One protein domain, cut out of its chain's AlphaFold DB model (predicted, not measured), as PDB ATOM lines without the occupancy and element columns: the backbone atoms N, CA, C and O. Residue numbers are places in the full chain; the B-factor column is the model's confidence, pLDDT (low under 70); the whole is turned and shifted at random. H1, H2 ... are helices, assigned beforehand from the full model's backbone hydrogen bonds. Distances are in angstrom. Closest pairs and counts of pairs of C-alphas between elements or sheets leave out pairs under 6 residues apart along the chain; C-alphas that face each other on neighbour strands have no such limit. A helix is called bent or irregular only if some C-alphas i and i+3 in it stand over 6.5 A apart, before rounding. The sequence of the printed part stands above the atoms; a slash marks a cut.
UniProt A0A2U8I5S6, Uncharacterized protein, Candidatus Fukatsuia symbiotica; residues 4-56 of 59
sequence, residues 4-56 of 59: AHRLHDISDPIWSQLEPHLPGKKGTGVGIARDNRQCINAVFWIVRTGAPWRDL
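This is residues 4 to 56 of the 59 residues of an uncharacterized protein of Candidatus Fukatsuia symbiotica (UniProt A0A2U8I5S6). The long helix H3 is faced by an arch of chain holding the shorter H1 and H2, with a wide loop, residues 22 to 35, swinging out at one end and residues 50 to 56 turning off at the other. The packing is thin, and no helix touches another. The 53 printed residues hold H1, H2 and H3 in chain order and no named strand; the class is all helix. The outline is flat, 32 by 26 by 14 A, only just loose, close to compact, with a radius of gyration of the C-alphas of 12.2 A.

H1, residues 4 to 7, is close but not clearly touching H3, residues 36 to 49; their closest C-alphas, His 5 and Trp 45, are 7.0 A apart. H1 is apart from H2, residues 12 to 21. H2 is close but not clearly touching H3, with closest C-alphas Trp 15 and Arg 37 at 7.6 A, at a steep tilt of 65 degrees, opposite ways. In H3 every O i to N i+4 pair is within hydrogen-bond range, in H2 4 of 6; H1 is too short for one.

H1 begins at C-alpha 4 (2.210, 136.408, 10.629) and is 5.3 A long. H2 is 14.9 A long and only just irregular: C-alphas 17 and 20 are 6.7 A apart. H3 is 20.1 A long and ends at C-alpha 49 (4.445, 146.079, 8.104).

The C-alphas farthest apart, Gly 27 and Gly 50, are 33.5 A apart. The printed part has no cut. The link H1 to H2 is tight, H2 to H3 long. Residues 4 to 7 and 23 to 34 have pLDDT under 70.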
ATOM      1  N   ALA A   4       1.903 135.285  11.502       55.06
ATOM      2  CA  ALA A   4       2.210 136.408  10.629       55.06
ATOM      3  C   ALA A   4       3.717 136.659  10.475       55.06
ATOM      4  O   ALA A   4       4.138 137.019   9.385       55.06
ATOM      5  N   HIS A   5       4.545 136.420  11.500       59.59
ATOM      6  CA  HIS A   5       6.001 136.555  11.337       59.59
ATOM      7  C   HIS A   5       6.542 135.522  10.338       59.59
ATOM      8  O   HIS A   5       7.287 135.873   9.432       59.59
ATOM      9  N   ARG A   6       6.056 134.276  10.413       63.47
ATOM     10  CA  ARG A   6       6.535 133.160   9.584       63.47
ATOM     11  C   ARG A   6       6.122 133.260   8.110       63.47
ATOM     12  O   ARG A   6       6.848 132.816   7.231       63.47
ATOM     13  N   LEU A   7       4.973 133.878   7.819       62.62
ATOM     14  CA  LEU A   7       4.576 134.229   6.443       62.62
ATOM     15  C   LEU A   7       5.436 135.353   5.859       62.62
ATOM     16  O   LEU A   7       5.436 135.571   4.643       62.62
ATOM     17  N   HIS A   8       6.113 136.107   6.729       71.94
ATOM     18  CA  HIS A   8       6.932 137.228   6.322       71.94
ATOM     19  C   HIS A   8       8.413 136.891   6.121       71.94
ATOM     20  O   HIS A   8       9.145 137.732   5.592       71.94
ATOM     21  N   ASP A   9       8.804 135.665   6.467       82.75
ATOM     22  CA  ASP A   9      10.156 135.153   6.305       82.75
ATOM     23  C   ASP A   9      10.547 135.034   4.836       82.75
ATOM     24  O   ASP A   9       9.728 134.747   3.954       82.75
ATOM     25  N   ILE A  10      11.836 135.225   4.571       85.75
ATOM     26  CA  ILE A  10      12.348 135.035   3.226       85.75
ATOM     27  C   ILE A  10      12.433 133.542   2.891       85.75
ATOM     28  O   ILE A  10      12.821 132.705   3.717       85.75
ATOM     29  N   SER A  11      12.092 133.216   1.646       86.50
ATOM     30  CA  SER A  11      12.140 131.851   1.130       86.50
ATOM     31  C   SER A  11      13.575 131.320   1.097       86.50
ATOM     32  O   SER A  11      14.505 132.059   0.776       86.50
ATOM     33  N   ASP A  12      13.749 130.020   1.337       86.75
ATOM     34  CA  ASP A  12      15.053 129.343   1.271       86.75
ATOM     35  C   ASP A  12      15.860 129.605  -0.015       86.75
ATOM     36  O   ASP A  12      17.056 129.874   0.104       86.75
ATOM     37  N   PRO A  13      15.282 129.600  -1.238       89.50
ATOM     38  CA  PRO A  13      16.056 129.907  -2.443       89.50
ATOM     39  C   PRO A  13      16.592 131.344  -2.468       89.50
ATOM     40  O   PRO A  13      17.707 131.570  -2.930       89.50
ATOM     41  N   ILE A  14      15.834 132.310  -1.938       88.94
ATOM     42  CA  ILE A  14      16.274 133.710  -1.834       88.94
ATOM     43  C   ILE A  14      17.368 133.824  -0.769       88.94
ATOM     44  O   ILE A  14      18.393 134.465  -0.992       88.94
ATOM     45  N   TRP A  15      17.183 133.151   0.370       88.50
ATOM     46  CA  TRP A  15      18.193 133.085   1.422       88.50
ATOM     47  C   TRP A  15      19.509 132.489   0.922       88.50
ATOM     48  O   TRP A  15      20.556 133.084   1.146       88.50
ATOM     49  N   SER A  16      19.466 131.388   0.172       88.56
ATOM     50  CA  SER A  16      20.667 130.738  -0.363       88.56
ATOM     51  C   SER A  16      21.460 131.625  -1.327       88.56
ATOM     52  O   SER A  16      22.666 131.430  -1.470       88.56
ATOM     53  N   GLN A  17      20.806 132.571  -2.004       90.56
ATOM     54  CA  GLN A  17      21.483 133.559  -2.845       90.56
ATOM     55  C   GLN A  17      22.075 134.702  -2.015       90.56
ATOM     56  O   GLN A  17      23.140 135.207  -2.351       90.56
ATOM     57  N   LEU A  18      21.406 135.104  -0.932       86.81
ATOM     58  CA  LEU A  18      21.796 136.236  -0.091       86.81
ATOM     59  C   LEU A  18      22.904 135.890   0.915       86.81
ATOM     60  O   LEU A  18      23.858 136.652   1.063       86.81
ATOM     61  N   GLU A  19      22.788 134.742   1.589       85.19
ATOM     62  CA  GLU A  19      23.707 134.248   2.621       85.19
ATOM     63  C   GLU A  19      25.201 134.393   2.272       85.19
ATOM     64  O   GLU A  19      25.940 134.917   3.109       85.19
ATOM     65  N   PRO A  20      25.691 133.999   1.074       86.62
ATOM     66  CA  PRO A  20      27.118 134.087   0.756       86.62
ATOM     67  C   PRO A  20      27.670 135.518   0.718       86.62
ATOM     68  O   PRO A  20      28.887 135.691   0.795       86.62
ATOM     69  N   HIS A  21      26.808 136.532   0.603       83.94
ATOM     70  CA  HIS A  21      27.196 137.942   0.563       83.94
ATOM     71  C   HIS A  21      27.179 138.616   1.938       83.94
ATOM     72  O   HIS A  21      27.630 139.756   2.061       83.94
ATOM     73  N   LEU A  22      26.664 137.947   2.973       79.44
ATOM     74  CA  LEU A  22      26.545 138.542   4.298       79.44
ATOM     75  C   LEU A  22      27.865 138.453   5.077       79.44
ATOM     76  O   LEU A  22      28.507 137.395   5.104       79.44
ATOM     77  N   PRO A  23      28.274 139.537   5.760       69.12
ATOM     78  CA  PRO A  23      29.376 139.478   6.709       69.12
ATOM     79  C   PRO A  23      28.972 138.614   7.916       69.12
ATOM     80  O   PRO A  23      27.827 138.642   8.363       69.12
ATOM     81  N   GLY A  24      29.912 137.836   8.458       62.06
ATOM     82  CA  GLY A  24      29.645 136.952   9.598       62.06
ATOM     83  C   GLY A  24      29.421 135.491   9.211       62.06
ATOM     84  O   GLY A  24      28.417 134.886   9.580       62.06
ATOM     85  N   LYS A  25      30.394 134.887   8.518       56.81
ATOM     86  CA  LYS A  25      30.534 133.425   8.544       56.81
ATOM     87  C   LYS A  25      30.872 132.994   9.972       56.81
ATOM     88  O   LYS A  25      31.620 133.680  10.671       56.81
ATOM     89  N   LYS A  26      30.350 131.836  10.393       51.28
ATOM     90  CA  LYS A  26      30.720 131.159  11.648       51.28
ATOM     91  C   LYS A  26      32.251 131.217  11.819       51.28
ATOM     92  O   LYS A  26      32.965 130.575  11.056       51.28
ATOM     93  N   GLY A  27      32.745 132.017  12.771       50.53
ATOM     94  CA  GLY A  27      34.180 132.135  13.078       50.53
ATOM     95  C   GLY A  27      34.812 133.530  12.977       50.53
ATOM     96  O   GLY A  27      35.913 133.705  13.490       50.53
ATOM     97  N   THR A  28      34.160 134.546  12.402       52.03
ATOM     98  CA  THR A  28      34.691 135.926  12.425       52.03
ATOM     99  C   THR A  28      34.154 136.671  13.642       52.03
ATOM    100  O   THR A  28      33.060 137.234  13.622       52.03
ATOM    101  N   GLY A  29      34.893 136.598  14.747       48.22
ATOM    102  CA  GLY A  29      34.519 137.216  16.012       48.22
ATOM    103  C   GLY A  29      34.628 138.734  15.963       48.22
ATOM    104  O   GLY A  29      35.727 139.231  16.104       48.22
ATOM    105  N   VAL A  30      33.504 139.427  15.759       41.69
ATOM    106  CA  VAL A  30      32.951 140.513  16.598       41.69
ATOM    107  C   VAL A  30      31.491 140.694  16.142       41.69
ATOM    108  O   VAL A  30      31.251 141.014  14.985       41.69
ATOM    109  N   GLY A  31      30.510 140.468  17.025       48.75
ATOM    110  CA  GLY A  31      29.098 140.793  16.751       48.75
ATOM    111  C   GLY A  31      28.383 139.872  15.756       48.75
ATOM    112  O   GLY A  31      27.777 140.341  14.801       48.75
ATOM    113  N   ILE A  32      28.430 138.556  15.975       52.91
ATOM    114  CA  ILE A  32      27.584 137.616  15.229       52.91
ATOM    115  C   ILE A  32      26.135 137.861  15.673       52.91
ATOM    116  O   ILE A  32      25.808 137.616  16.839       52.91
ATOM    117  N   ALA A  33      25.254 138.319  14.776       55.09
ATOM    118  CA  ALA A  33      23.833 138.057  14.973       55.09
ATOM    119  C   ALA A  33      23.725 136.535  15.094       55.09
ATOM    120  O   ALA A  33      24.132 135.836  14.169       55.09
ATOM    121  N   ARG A  34      23.278 136.021  16.255       61.22
ATOM    122  CA  ARG A  34      23.221 134.569  16.544       61.22
ATOM    123  C   ARG A  34      22.669 133.768  15.364       61.22
ATOM    124  O   ARG A  34      23.098 132.637  15.151       61.22
ATOM    125  N   ASP A  35      21.780 134.399  14.602       76.50
ATOM    126  CA  ASP A  35      21.326 133.966  13.298       76.50
ATOM    127  C   ASP A  35      21.147 135.186  12.361       76.50
ATOM    128  O   ASP A  35      20.301 136.056  12.595       76.50
ATOM    129  N   ASN A  36      21.949 135.269  11.291       79.31
ATOM    130  CA  ASN A  36      21.832 136.322  10.273       79.31
ATOM    131  C   ASN A  36      20.465 136.285   9.576       79.31
ATOM    132  O   ASN A  36      19.946 137.332   9.183       79.31
ATOM    133  N   ARG A  37      19.862 135.098   9.446       84.25
ATOM    134  CA  ARG A  37      18.555 134.935   8.812       84.25
ATOM    135  C   ARG A  37      17.464 135.569   9.645       84.25
ATOM    136  O   ARG A  37      16.630 136.283   9.099       84.25
ATOM    137  N   GLN A  38      17.515 135.391  10.961       80.19
ATOM    138  CA  GLN A  38      16.561 136.021  11.874       80.19
ATOM    139  C   GLN A  38      16.672 137.545  11.845       80.19
ATOM    140  O   GLN A  38      15.653 138.228  11.789       80.19
ATOM    141  N   CYS A  39      17.894 138.086  11.813       81.06
ATOM    142  CA  CYS A  39      18.103 139.530  11.690       81.06
ATOM    143  C   CYS A  39      17.476 140.079  10.399       81.06
ATOM    144  O   CYS A  39      16.729 141.056  10.423       81.06
ATOM    145  N   ILE A  40      17.723 139.411   9.272       85.75
ATOM    146  CA  ILE A  40      17.190 139.838   7.979       85.75
ATOM    147  C   ILE A  40      15.669 139.675   7.906       85.75
ATOM    148  O   ILE A  40      14.990 140.601   7.463       85.75
ATOM    149  N   ASN A  41      15.108 138.570   8.399       86.25
ATOM    150  CA  ASN A  41      13.657 138.388   8.482       86.25
ATOM    151  C   ASN A  41      12.996 139.475   9.346       86.25
ATOM    152  O   ASN A  41      11.969 140.023   8.950       86.25
ATOM    153  N   ALA A  42      13.609 139.854  10.473       85.31
ATOM    154  CA  ALA A  42      13.129 140.945  11.320       85.31
ATOM    155  C   ALA A  42      13.103 142.292  10.580       85.31
ATOM    156  O   ALA A  42      12.096 143.001  10.621       85.31
ATOM    157  N   VAL A  43      14.175 142.625   9.849       86.81
ATOM    158  CA  VAL A  43      14.234 143.830   9.004       86.81
ATOM    159  C   VAL A  43      13.125 143.804   7.949       86.81
ATOM    160  O   VAL A  43      12.392 144.781   7.804       86.81
ATOM    161  N   PHE A  44      12.961 142.687   7.233       86.75
ATOM    162  CA  PHE A  44      11.924 142.554   6.205       86.75
ATOM    163  C   PHE A  44      10.512 142.660   6.770       86.75
ATOM    164  O   PHE A  44       9.644 143.254   6.128       86.75
ATOM    165  N   TRP A  45      10.270 142.104   7.957       86.25
ATOM    166  CA  TRP A  45       8.984 142.233   8.623       86.25
ATOM    167  C   TRP A  45       8.667 143.702   8.906       86.25
ATOM    168  O   TRP A  45       7.628 144.173   8.456       86.25
ATOM    169  N   ILE A  46       9.589 144.447   9.525       87.81
ATOM    170  CA  ILE A  46       9.408 145.874   9.844       87.81
ATOM    171  C   ILE A  46       9.212 146.719   8.591       87.81
ATOM    172  O   ILE A  46       8.297 147.536   8.541       87.81
ATOM    173  N   VAL A  47      10.029 146.513   7.556       89.00
ATOM    174  CA  VAL A  47       9.900 147.259   6.293       89.00
ATOM    175  C   VAL A  47       8.550 146.985   5.625       89.00
ATOM    176  O   VAL A  47       7.971 147.885   5.023       89.00
ATOM    177  N   ARG A  48       8.021 145.761   5.740       84.81
ATOM    178  CA  ARG A  48       6.757 145.372   5.102       84.81
ATOM    179  C   ARG A  48       5.514 145.754   5.904       84.81
ATOM    180  O   ARG A  48       4.473 145.990   5.301       84.81
ATOM    181  N   THR A  49       5.592 145.777   7.231       85.69
ATOM    182  CA  THR A  49       4.445 146.079   8.104       85.69
ATOM    183  C   THR A  49       4.439 147.515   8.615       85.69
ATOM    184  O   THR A  49       3.394 147.996   9.043       85.69
ATOM    185  N   GLY A  50       5.585 148.201   8.592       88.62
ATOM    186  CA  GLY A  50       5.772 149.503   9.232       88.62
ATOM    187  C   GLY A  50       5.742 149.446  10.762       88.62
ATOM    188  O   GLY A  50       5.671 150.491  11.408       88.62
ATOM    189  N   ALA A  51       5.762 148.248  11.354       87.75
ATOM    190  CA  ALA A  51       5.677 148.075  12.796       87.75
ATOM    191  C   ALA A  51       6.949 148.579  13.504       87.75
ATOM    192  O   ALA A  51       8.054 148.464  12.967       87.75
ATOM    193  N   PRO A  52       6.830 149.132  14.722       88.44
ATOM    194  CA  PRO A  52       7.990 149.585  15.473       88.44
ATOM    195  C   PRO A  52       8.872 148.398  15.882       88.44
ATOM    196  O   PRO A  52       8.382 147.320  16.204       88.44
ATOM    197  N   TRP A  53      10.187 148.620  15.982       85.50
ATOM    198  CA  TRP A  53      11.159 147.603  16.422       85.50
ATOM    199  C   TRP A  53      10.810 146.923  17.752       85.50
ATOM    200  O   TRP A  53      11.199 145.783  17.984       85.50
ATOM    201  N   ARG A  54      10.079 147.616  18.629       85.12
ATOM    202  CA  ARG A  54       9.653 147.098  19.934       85.12
ATOM    203  C   ARG A  54       8.599 145.987  19.830       85.12
ATOM    204  O   ARG A  54       8.473 145.214  20.772       85.12
ATOM    205  N   ASP A  55       7.906 145.894  18.698       86.00
ATOM    206  CA  ASP A  55       6.877 144.879  18.441       86.00
ATOM    207  C   ASP A  55       7.454 143.606  17.810       86.00
ATOM    208  O   ASP A  55       6.732 142.628  17.599       86.00
ATOM    209  N   LEU A  56       8.760 143.594  17.527       78.12
ATOM    210  CA  LEU A  56       9.448 142.404  17.059       78.12
ATOM    211  C   LEU A  56       9.360 141.325  18.146       78.12
ATOM    212  O   LEU A  56       9.917 141.469  19.237       78.12
TER     213      LEU A  56